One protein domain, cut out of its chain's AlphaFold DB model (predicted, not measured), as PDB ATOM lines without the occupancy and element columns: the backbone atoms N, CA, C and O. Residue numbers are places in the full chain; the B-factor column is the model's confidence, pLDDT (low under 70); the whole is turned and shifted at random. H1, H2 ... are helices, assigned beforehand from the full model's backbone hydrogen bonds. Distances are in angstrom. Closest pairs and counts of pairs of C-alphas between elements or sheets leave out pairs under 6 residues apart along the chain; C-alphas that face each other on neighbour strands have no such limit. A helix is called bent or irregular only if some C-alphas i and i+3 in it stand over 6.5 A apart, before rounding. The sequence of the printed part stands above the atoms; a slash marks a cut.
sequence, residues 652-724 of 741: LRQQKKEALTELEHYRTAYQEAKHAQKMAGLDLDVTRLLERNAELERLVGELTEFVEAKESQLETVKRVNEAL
ATOM      1  N   LEU A 652      26.915  19.083 -17.788       92.00
ATOM      2  CA  LEU A 652      28.131  18.327 -18.102       92.00
ATOM      3  C   LEU A 652      27.901  17.304 -19.221       92.00
ATOM      4  O   LEU A 652      28.764  17.103 -20.074       92.00
ATOM      5  N   ARG A 653      26.732  16.652 -19.263       92.19
ATOM      6  CA  ARG A 653      26.355  15.754 -20.368       92.19
ATOM      7  C   ARG A 653      26.195  16.508 -21.680       92.19
ATOM      8  O   ARG A 653      26.600  15.981 -22.716       92.19
ATOM      9  N   GLN A 654      25.626  17.709 -21.641       95.06
ATOM     10  CA  GLN A 654      25.524  18.576 -22.808       95.06
ATOM     11  C   GLN A 654      26.912  19.009 -23.292       95.06
ATOM     12  O   GLN A 654      27.233  18.772 -24.451       95.06
ATOM     13  N   GLN A 655      27.767  19.514 -22.402       93.19
ATOM     14  CA  GLN A 655      29.146  19.900 -22.722       93.19
ATOM     15  C   GLN A 655      29.954  18.723 -23.279       93.19
ATOM     16  O   GLN A 655      30.660  18.859 -24.270       93.19
ATOM     17  N   LYS A 656      29.805  17.526 -22.697       94.00
ATOM     18  CA  LYS A 656      30.413  16.302 -23.234       94.00
ATOM     19  C   LYS A 656      29.919  16.004 -24.651       94.00
ATOM     20  O   LYS A 656      30.711  15.584 -25.489       94.00
ATOM     21  N   LYS A 657      28.620  16.166 -24.914       93.38
ATOM     22  CA  LYS A 657      28.042  15.950 -26.246       93.38
ATOM     23  C   LYS A 657      28.600  16.959 -27.251       93.38
ATOM     24  O   LYS A 657      28.986  16.545 -28.336       93.38
ATOM     25  N   GLU A 658      28.689  18.231 -26.872       94.00
ATOM     26  CA  GLU A 658      29.281  19.302 -27.682       94.00
ATOM     27  C   GLU A 658      30.759  19.009 -27.993       94.00
ATOM     28  O   GLU A 658      31.145  18.967 -29.160       94.00
ATOM     29  N   ALA A 659      31.559  18.645 -26.988       91.31
ATOM     30  CA  ALA A 659      32.960  18.260 -27.179       91.31
ATOM     31  C   ALA A 659      33.127  17.024 -28.085       91.31
ATOM     32  O   ALA A 659      34.045  16.962 -28.901       91.31
ATOM     33  N   LEU A 660      32.233  16.030 -27.980       92.81
ATOM     34  CA  LEU A 660      32.238  14.871 -28.879       92.81
ATOM     35  C   LEU A 660      31.902  15.267 -30.318       92.81
ATOM     36  O   LEU A 660      32.546  14.770 -31.241       92.81
ATOM     37  N   THR A 661      30.938  16.171 -30.512       93.56
ATOM     38  CA  THR A 661      30.638  16.691 -31.848       93.56
ATOM     39  C   THR A 661      31.816  17.479 -32.414       93.56
ATOM     40  O   THR A 661      32.171  17.257 -33.566       93.56
ATOM     41  N   GLU A 662      32.488  18.326 -31.631       92.69
ATOM     42  CA  GLU A 662      33.699  19.034 -32.074       92.69
ATOM     43  C   GLU A 662      34.819  18.061 -32.465       92.69
ATOM     44  O   GLU A 662      35.434  18.212 -33.521       92.69
ATOM     45  N   LEU A 663      35.046  17.011 -31.669       91.81
ATOM     46  CA  LEU A 663      36.030  15.970 -31.974       91.81
ATOM     47  C   LEU A 663      35.720  15.263 -33.302       91.81
ATOM     48  O   LEU A 663      36.632  14.997 -34.087       91.81
ATOM     49  N   GLU A 664      34.448  14.983 -33.583       93.00
ATOM     50  CA  GLU A 664      34.015  14.399 -34.855       93.00
ATOM     51  C   GLU A 664      34.256  15.348 -36.042       93.00
ATOM     52  O   GLU A 664      34.747  14.907 -37.088       93.00
ATOM     53  N   HIS A 665      34.027  16.654 -35.866       92.44
ATOM     54  CA  HIS A 665      34.372  17.666 -36.871       92.44
ATOM     55  C   HIS A 665      35.882  17.698 -37.135       92.44
ATOM     56  O   HIS A 665      36.299  17.654 -38.292       92.44
ATOM     57  N   TYR A 666      36.719  17.694 -36.090       91.50
ATOM     58  CA  TYR A 666      38.178  17.653 -36.249       91.50
ATOM     59  C   TYR A 666      38.659  16.373 -36.927       91.50
ATOM     60  O   TYR A 666      39.533  16.423 -37.792       91.50
ATOM     61  N   ARG A 667      38.082  15.220 -36.572       92.06
ATOM     62  CA  ARG A 667      38.404  13.939 -37.210       92.06
ATOM     63  C   ARG A 667      38.072  13.965 -38.700       92.06
ATOM     64  O   ARG A 667      38.878  13.494 -39.498       92.06
ATOM     65  N   THR A 668      36.919  14.523 -39.057       92.56
ATOM     66  CA  THR A 668      36.486  14.671 -40.452       92.56
ATOM     67  C   THR A 668      37.427  15.608 -41.207       92.56
ATOM     68  O   THR A 668      38.006  15.198 -42.210       92.56
ATOM     69  N   ALA A 669      37.709  16.796 -40.665       90.75
ATOM     70  CA  ALA A 669      38.652  17.748 -41.255       90.75
ATOM     71  C   ALA A 669      40.065  17.157 -41.417       90.75
ATOM     72  O   ALA A 669      40.726  17.376 -42.429       90.75
ATOM     73  N   TYR A 670      40.532  16.357 -40.452       90.31
ATOM     74  CA  TYR A 670      41.807  15.647 -40.550       90.31
ATOM     75  C   TYR A 670      41.793  14.582 -41.654       90.31
ATOM     76  O   TYR A 670      42.758  14.463 -42.407       90.31
ATOM     77  N   GLN A 671      40.714  13.804 -41.776       89.56
ATOM     78  CA  GLN A 671      40.568  12.816 -42.848       89.56
ATOM     79  C   GLN A 671      40.520  13.480 -44.226       89.56
ATOM     80  O   GLN A 671      41.166  12.989 -45.151       89.56
ATOM     81  N   GLU A 672      39.827  14.610 -44.349       89.62
ATOM     82  CA  GLU A 672      39.792  15.432 -45.560       89.62
ATOM     83  C   GLU A 672      41.170  16.015 -45.889       89.62
ATOM     84  O   GLU A 672      41.626  15.895 -47.026       89.62
ATOM     85  N   ALA A 673      41.886  16.561 -44.900       82.75
ATOM     86  CA  ALA A 673      43.249  17.061 -45.069       82.75
ATOM     87  C   ALA A 673      44.215  15.945 -45.489       82.75
ATOM     88  O   ALA A 673      45.005  16.118 -46.416       82.75
ATOM     89  N   LYS A 674      44.107  14.765 -44.866       82.06
ATOM     90  CA  LYS A 674      44.871  13.572 -45.243       82.06
ATOM     91  C   LYS A 674      44.539  13.142 -46.670       82.06
ATOM     92  O   LYS A 674      45.450  12.870 -47.443       82.06
ATOM     93  N   HIS A 675      43.262  13.113 -47.049       83.69
ATOM     94  CA  HIS A 675      42.838  12.803 -48.415       83.69
ATOM     95  C   HIS A 675      43.388  13.822 -49.426       83.69
ATOM     96  O   HIS A 675      43.925  13.432 -50.460       83.69
ATOM     97  N   ALA A 676      43.333  15.120 -49.116       81.06
ATOM     98  CA  ALA A 676      43.924  16.175 -49.936       81.06
ATOM     99  C   ALA A 676      45.449  16.012 -50.070       81.06
ATOM    100  O   ALA A 676      45.988  16.157 -51.165       81.06
ATOM    101  N   GLN A 677      46.139  15.629 -48.992       72.38
ATOM    102  CA  GLN A 677      47.578  15.358 -48.997       72.38
ATOM    103  C   GLN A 677      47.942  14.135 -49.856       72.38
ATOM    104  O   GLN A 677      48.936  14.181 -50.584       72.38
ATOM    105  N   LYS A 678      47.111  13.081 -49.841       72.25
ATOM    106  CA  LYS A 678      47.242  11.934 -50.758       72.25
ATOM    107  C   LYS A 678      47.073  12.350 -52.215       72.25
ATOM    108  O   LYS A 678      47.895  11.993 -53.054       72.25
ATOM    109  N   MET A 679      46.044  13.146 -52.509       73.25
ATOM    110  CA  MET A 679      45.802  13.684 -53.853       73.25
ATOM    111  C   MET A 679      46.934  14.609 -54.327       73.25
ATOM    112  O   MET A 679      47.197  14.683 -55.524       73.25
ATOM    113  N   ALA A 680      47.638  15.271 -53.404       72.81
ATOM    114  CA  ALA A 680      48.793  16.119 -53.689       72.81
ATOM    115  C   ALA A 680      50.114  15.344 -53.906       72.81
ATOM    116  O   ALA A 680      51.143  15.967 -54.161       72.81
ATOM    117  N   GLY A 681      50.119  14.005 -53.813       64.50
ATOM    118  CA  GLY A 681      51.285  13.175 -54.147       64.50
ATOM    119  C   GLY A 681      52.449  13.233 -53.147       64.50
ATOM    120  O   GLY A 681      53.541  12.766 -53.458       64.50
ATOM    121  N   LEU A 682      52.229  13.765 -51.940       60.09
ATOM    122  CA  LEU A 682      53.232  13.880 -50.864       60.09
ATOM    123  C   LEU A 682      53.380  12.589 -50.018       60.09
ATOM    124  O   LEU A 682      54.015  12.600 -48.965       60.09
ATOM    125  N   ASP A 683      52.769  11.480 -50.447       60.88
ATOM    126  CA  ASP A 683      52.331  10.401 -49.548       60.88
ATOM    127  C   ASP A 683      53.410   9.359 -49.196       60.88
ATOM    128  O   ASP A 683      53.303   8.703 -48.163       60.88
ATOM    129  N   LEU A 684      54.479   9.184 -49.982       62.03
ATOM    130  CA  LEU A 684      55.396   8.058 -49.727       62.03
ATOM    131  C   LEU A 684      56.320   8.285 -48.516       62.03
ATOM    132  O   LEU A 684      56.503   7.383 -47.698       62.03
ATOM    133  N   ASP A 685      56.872   9.492 -48.375       63.12
ATOM    134  CA  ASP A 685      57.781   9.817 -47.268       63.12
ATOM    135  C   ASP A 685      57.020  10.153 -45.978       63.12
ATOM    136  O   ASP A 685      57.468   9.806 -44.885       63.12
ATOM    137  N   VAL A 686      55.823  10.741 -46.095       64.38
ATOM    138  CA  VAL A 686      54.943  11.001 -44.946       64.38
ATOM    139  C   VAL A 686      54.398   9.695 -44.374       64.38
ATOM    140  O   VAL A 686      54.369   9.543 -43.156       64.38
ATOM    141  N   THR A 687      54.047   8.712 -45.211       64.88
ATOM    142  CA  THR A 687      53.586   7.405 -44.716       64.88
ATOM    143  C   THR A 687      54.693   6.672 -43.954       64.88
ATOM    144  O   THR A 687      54.442   6.200 -42.848       64.88
ATOM    145  N   ARG A 688      55.943   6.677 -44.446       76.19
ATOM    146  CA  ARG A 688      57.083   6.102 -43.700       76.19
ATOM    147  C   ARG A 688      57.374   6.832 -42.391       76.19
ATOM    148  O   ARG A 688      57.728   6.194 -41.402       76.19
ATOM    149  N   LEU A 689      57.256   8.163 -42.370       75.44
ATOM    150  CA  LEU A 689      57.436   8.942 -41.142       75.44
ATOM    151  C   LEU A 689      56.327   8.662 -40.126       75.44
ATOM    152  O   LEU A 689      56.624   8.549 -38.942       75.44
ATOM    153  N   LEU A 690      55.079   8.499 -40.571       74.62
ATOM    154  CA  LEU A 690      53.956   8.152 -39.700       74.62
ATOM    155  C   LEU A 690      54.066   6.726 -39.151       74.62
ATOM    156  O   LEU A 690      53.798   6.525 -37.973       74.62
ATOM    157  N   GLU A 691      54.508   5.758 -39.956       78.94
ATOM    158  CA  GLU A 691      54.783   4.393 -39.484       78.94
ATOM    159  C   GLU A 691      55.900   4.385 -38.435       78.94
ATOM    160  O   GLU A 691      55.748   3.792 -37.367       78.94
ATOM    161  N   ARG A 692      56.986   5.130 -38.681       82.19
ATOM    162  CA  ARG A 692      58.079   5.275 -37.713       82.19
ATOM    163  C   ARG A 692      57.637   6.014 -36.446       82.19
ATOM    164  O   ARG A 692      58.096   5.672 -35.361       82.19
ATOM    165  N   ASN A 693      56.760   7.010 -36.566       80.12
ATOM    166  CA  ASN A 693      56.233   7.741 -35.416       80.12
ATOM    167  C   ASN A 693      55.287   6.870 -34.579       80.12
ATOM    168  O   ASN A 693      55.396   6.873 -33.360       80.12
ATOM    169  N   ALA A 694      54.435   6.061 -35.214       81.75
ATOM    170  CA  ALA A 694      53.585   5.098 -34.516       81.75
ATOM    171  C   ALA A 694      54.413   4.039 -33.763       81.75
ATOM    172  O   ALA A 694      54.072   3.649 -32.648       81.75
ATOM    173  N   GLU A 695      55.534   3.596 -34.339       87.12
ATOM    174  CA  GLU A 695      56.446   2.671 -33.662       87.12
ATOM    175  C   GLU A 695      57.184   3.328 -32.484       87.12
ATOM    176  O   GLU A 695      57.356   2.699 -31.438       87.12
ATOM    177  N   LEU A 696      57.553   4.609 -32.609       88.88
ATOM    178  CA  LEU A 696      58.110   5.393 -31.504       88.88
ATOM    179  C   LEU A 696      57.088   5.621 -30.385       88.88
ATOM    180  O   LEU A 696      57.442   5.457 -29.223       88.88
ATOM    181  N   GLU A 697      55.834   5.941 -30.705       82.94
ATOM    182  CA  GLU A 697      54.759   6.089 -29.714       82.94
ATOM    183  C   GLU A 697      54.524   4.783 -28.948       82.94
ATOM    184  O   GLU A 697      54.412   4.804 -27.721       82.94
ATOM    185  N   ARG A 698      54.544   3.635 -29.640       90.06
ATOM    186  CA  ARG A 698      54.466   2.317 -28.993       90.06
ATOM    187  C   ARG A 698      55.637   2.088 -28.033       90.06
ATOM    188  O   ARG A 698      55.416   1.681 -26.896       90.06
ATOM    189  N   LEU A 699      56.868   2.371 -28.465       90.19
ATOM    190  CA  LEU A 699      58.060   2.216 -27.624       90.19
ATOM    191  C   LEU A 699      58.055   3.167 -26.422       90.19
ATOM    192  O   LEU A 699      58.458   2.766 -25.334       90.19
ATOM    193  N   VAL A 700      57.588   4.406 -26.592       89.81
ATOM    194  CA  VAL A 700      57.432   5.370 -25.491       89.81
ATOM    195  C   VAL A 700      56.378   4.884 -24.499       89.81
ATOM    196  O   VAL A 700      56.610   4.991 -23.297       89.81
ATOM    197  N   GLY A 701      55.270   4.303 -24.968       87.38
ATOM    198  CA  GLY A 701      54.272   3.665 -24.106       87.38
ATOM    199  C   GLY A 701      54.870   2.534 -23.268       87.38
ATOM    200  O   GLY A 701      54.780   2.565 -22.044       87.38
ATOM    201  N   GLU A 702      55.581   1.601 -23.906       88.12
ATOM    202  CA  GLU A 702      56.246   0.480 -23.221       88.12
ATOM    203  C   GLU A 702      57.308   0.950 -22.209       88.12
ATOM    204  O   GLU A 702      57.414   0.407 -21.109       88.12
ATOM    205  N   LEU A 703      58.077   1.993 -22.544       89.69
ATOM    206  CA  LEU A 703      59.036   2.617 -21.625       89.69
ATOM    207  C   LEU A 703      58.347   3.329 -20.458       89.69
ATOM    208  O   LEU A 703      58.853   3.263 -19.341       89.69
ATOM    209  N   THR A 704      57.213   3.987 -20.697       88.88
ATOM    210  CA  THR A 704      56.454   4.689 -19.652       88.88
ATOM    211  C   THR A 704      55.872   3.690 -18.659       88.88
ATOM    212  O   THR A 704      56.107   3.832 -17.463       88.88
ATOM    213  N   GLU A 705      55.236   2.615 -19.136       87.06
ATOM    214  CA  GLU A 705      54.743   1.530 -18.276       87.06
ATOM    215  C   GLU A 705      55.880   0.879 -17.473       87.06
ATOM    216  O   GLU A 705      55.737   0.584 -16.284       87.06
ATOM    217  N   PHE A 706      57.050   0.689 -18.094       91.94
ATOM    218  CA  PHE A 706      58.223   0.170 -17.396       91.94
ATOM    219  C   PHE A 706      58.735   1.130 -16.311       91.94
ATOM    220  O   PHE A 706      59.102   0.679 -15.221       91.94
ATOM    221  N   VAL A 707      58.762   2.440 -16.580       91.38
ATOM    222  CA  VAL A 707      59.157   3.465 -15.601       91.38
ATOM    223  C   VAL A 707      58.158   3.522 -14.451       91.38
ATOM    224  O   VAL A 707      58.589   3.443 -13.305       91.38
ATOM    225  N   GLU A 708      56.852   3.542 -14.718       87.06
ATOM    226  CA  GLU A 708      55.812   3.518 -13.680       87.06
ATOM    227  C   GLU A 708      55.917   2.262 -12.801       87.06
ATOM    228  O   GLU A 708      55.864   2.330 -11.568       87.06
ATOM    229  N   ALA A 709      56.158   1.096 -13.412       88.88
ATOM    230  CA  ALA A 709      56.402  -0.138 -12.672       88.88
ATOM    231  C   ALA A 709      57.661  -0.041 -11.791       88.88
ATOM    232  O   ALA A 709      57.671  -0.531 -10.655       88.88
ATOM    233  N   LYS A 710      58.728   0.607 -12.279       92.88
ATOM    234  CA  LYS A 710      59.964   0.832 -11.514       92.88
ATOM    235  C   LYS A 710      59.795   1.857 -10.401       92.88
ATOM    236  O   LYS A 710      60.337   1.637  -9.321       92.88
ATOM    237  N   GLU A 711      59.025   2.916 -10.613       90.88
ATOM    238  CA  GLU A 711      58.676   3.894  -9.583       90.88
ATOM    239  C   GLU A 711      57.850   3.248  -8.471       90.88
ATOM    240  O   GLU A 711      58.174   3.409  -7.298       90.88
ATOM    241  N   SER A 712      56.865   2.415  -8.820       87.94
ATOM    242  CA  SER A 712      56.085   1.639  -7.847       87.94
ATOM    243  C   SER A 712      56.961   0.678  -7.023       87.94
ATOM    244  O   SER A 712      56.824   0.577  -5.795       87.94
ATOM    245  N   GLN A 713      57.938   0.018  -7.663       90.19
ATOM    246  CA  GLN A 713      58.955  -0.774  -6.956       90.19
ATOM    247  C   GLN A 713      59.816   0.097  -6.031       90.19
ATOM    248  O   GLN A 713      60.040  -0.277  -4.878       90.19
ATOM    249  N   LEU A 714      60.272   1.262  -6.500       92.00
ATOM    250  CA  LEU A 714      61.079   2.198  -5.718       92.00
ATOM    251  C   LEU A 714      60.313   2.704  -4.486       92.00
ATOM    252  O   LEU A 714      60.866   2.748  -3.392       92.00
ATOM    253  N   GLU A 715      59.031   3.024  -4.642       90.31
ATOM    254  CA  GLU A 715      58.148   3.473  -3.565       90.31
ATOM    255  C   GLU A 715      57.939   2.379  -2.511       90.31
ATOM    256  O   GLU A 715      57.870   2.640  -1.310       90.31
ATOM    257  N   THR A 716      57.893   1.122  -2.953       89.25
ATOM    258  CA  THR A 716      57.841  -0.033  -2.052       89.25
ATOM    259  C   THR A 716      59.150  -0.174  -1.269       89.25
ATOM    260  O   THR A 716      59.116  -0.374  -0.057       89.25
ATOM    261  N   VAL A 717      60.304   0.003  -1.923       89.75
ATOM    262  CA  VAL A 717      61.616  -0.003  -1.253       89.75
ATOM    263  C   VAL A 717      61.745   1.153  -0.258       89.75
ATOM    264  O   VAL A 717      62.247   0.937   0.843       89.75
ATOM    265  N   LYS A 718      61.258   2.359  -0.590       92.19
ATOM    266  CA  LYS A 718      61.222   3.493   0.350       92.19
ATOM    267  C   LYS A 718      60.413   3.157   1.597       92.19
ATOM    268  O   LYS A 718      60.939   3.305   2.692       92.19
ATOM    269  N   ARG A 719      59.196   2.619   1.438       89.44
ATOM    270  CA  ARG A 719      58.353   2.193   2.571       89.44
ATOM    271  C   ARG A 719      59.033   1.137   3.445       89.44
ATOM    272  O   ARG A 719      58.948   1.208   4.666       89.44
ATOM    273  N   VAL A 720      59.739   0.177   2.840       90.00
ATOM    274  CA  VAL A 720      60.531  -0.818   3.588       90.00
ATOM    275  C   VAL A 720      61.681  -0.151   4.349       90.00
ATOM    276  O   VAL A 720      61.922  -0.487   5.504       90.00
ATOM    277  N   ASN A 721      62.374   0.808   3.736       90.69
ATOM    278  CA  ASN A 721      63.475   1.525   4.377       90.69
ATOM    279  C   ASN A 721      62.986   2.415   5.534       90.69
ATOM    280  O   ASN A 721      63.595   2.419   6.597       90.69
ATOM    281  N   GLU A 722      61.858   3.111   5.368       91.12
ATOM    282  CA  GLU A 722      61.201   3.878   6.436       91.12
ATOM    283  C   GLU A 722      60.813   2.977   7.617       91.12
ATOM    284  O   GLU A 722      61.082   3.317   8.769       91.12
ATOM    285  N   ALA A 723      60.249   1.795   7.340       87.19
ATOM    286  CA  ALA A 723      59.917   0.814   8.370       87.19
ATOM    287  C   ALA A 723      61.166   0.298   9.107       87.19
ATOM    288  O   ALA A 723      61.179   0.268  10.337       87.19
ATOM    289  N   LEU A 724      62.238  -0.037   8.379       91.06
ATOM    290  CA  LEU A 724      63.511  -0.462   8.971       91.06
ATOM    291  C   LEU A 724      64.165   0.655   9.795       91.06
ATOM    292  O   LEU A 724      64.696   0.389  10.868       91.06
TER     293      LEU A 724
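What this domain is: This is residues 652 to 724 of the 741 residues of an uncharacterized protein of Fistulifera solaris (UniProt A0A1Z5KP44). Two long helices make a V, H1 the shorter arm and H2 the longer, with a tight turn at residues 680 to 682 as its point. The arms come near each other at that corner, and the space between residues 652 to 673 of H1 and residues 688 to 724 of H2 is empty. The printed part has 73 residues, with two named helices, H1 then H2, and no named strand; the class is all helix. It is extended, with a radius of gyration of the C-alphas of 21.6 A, and flat, spanning 66 by 41 by 9 A.

How they stand to each other: H1, residues 652 to 679, is joined by a tight link of 3 residues to H2, residues 683 to 724. The two are close but not clearly touching, with 1 pair of C-alphas within 8 A: the closest C-alphas, those of Gln 677 and Asp 683, are 6.9 A apart. They run opposite ways at a steep tilt of 41 degrees, and their centres are 28.9 A apart. Residues 652 to 673 of H1 stand free, and so do residues 688 to 724 of H2. In H1 and H2 every O i to N i+4 pair is within hydrogen-bond range.

Where its parts are: H1 begins at C-alpha 652, at (28.131, 18.327, -18.102), and runs 40.1 A to C-alpha 679, at (45.802, 13.684, -53.853). H2 begins at C-alpha 683, at (52.331, 10.401, -49.548), and runs 60.6 A to C-alpha 724, at (63.511, -0.462, 8.971). Neither helix is bent.

The domain as a whole: The two C-alphas farthest apart are those of Met 679 and Leu 724, at 66.8 A. The first and last printed C-alphas, of Leu 652 and Leu 724, are 48.3 A apart. The printed part has no cut and no long link. The mean pLDDT of the printed part is 85.4, and residues 681 to 687 are under 70.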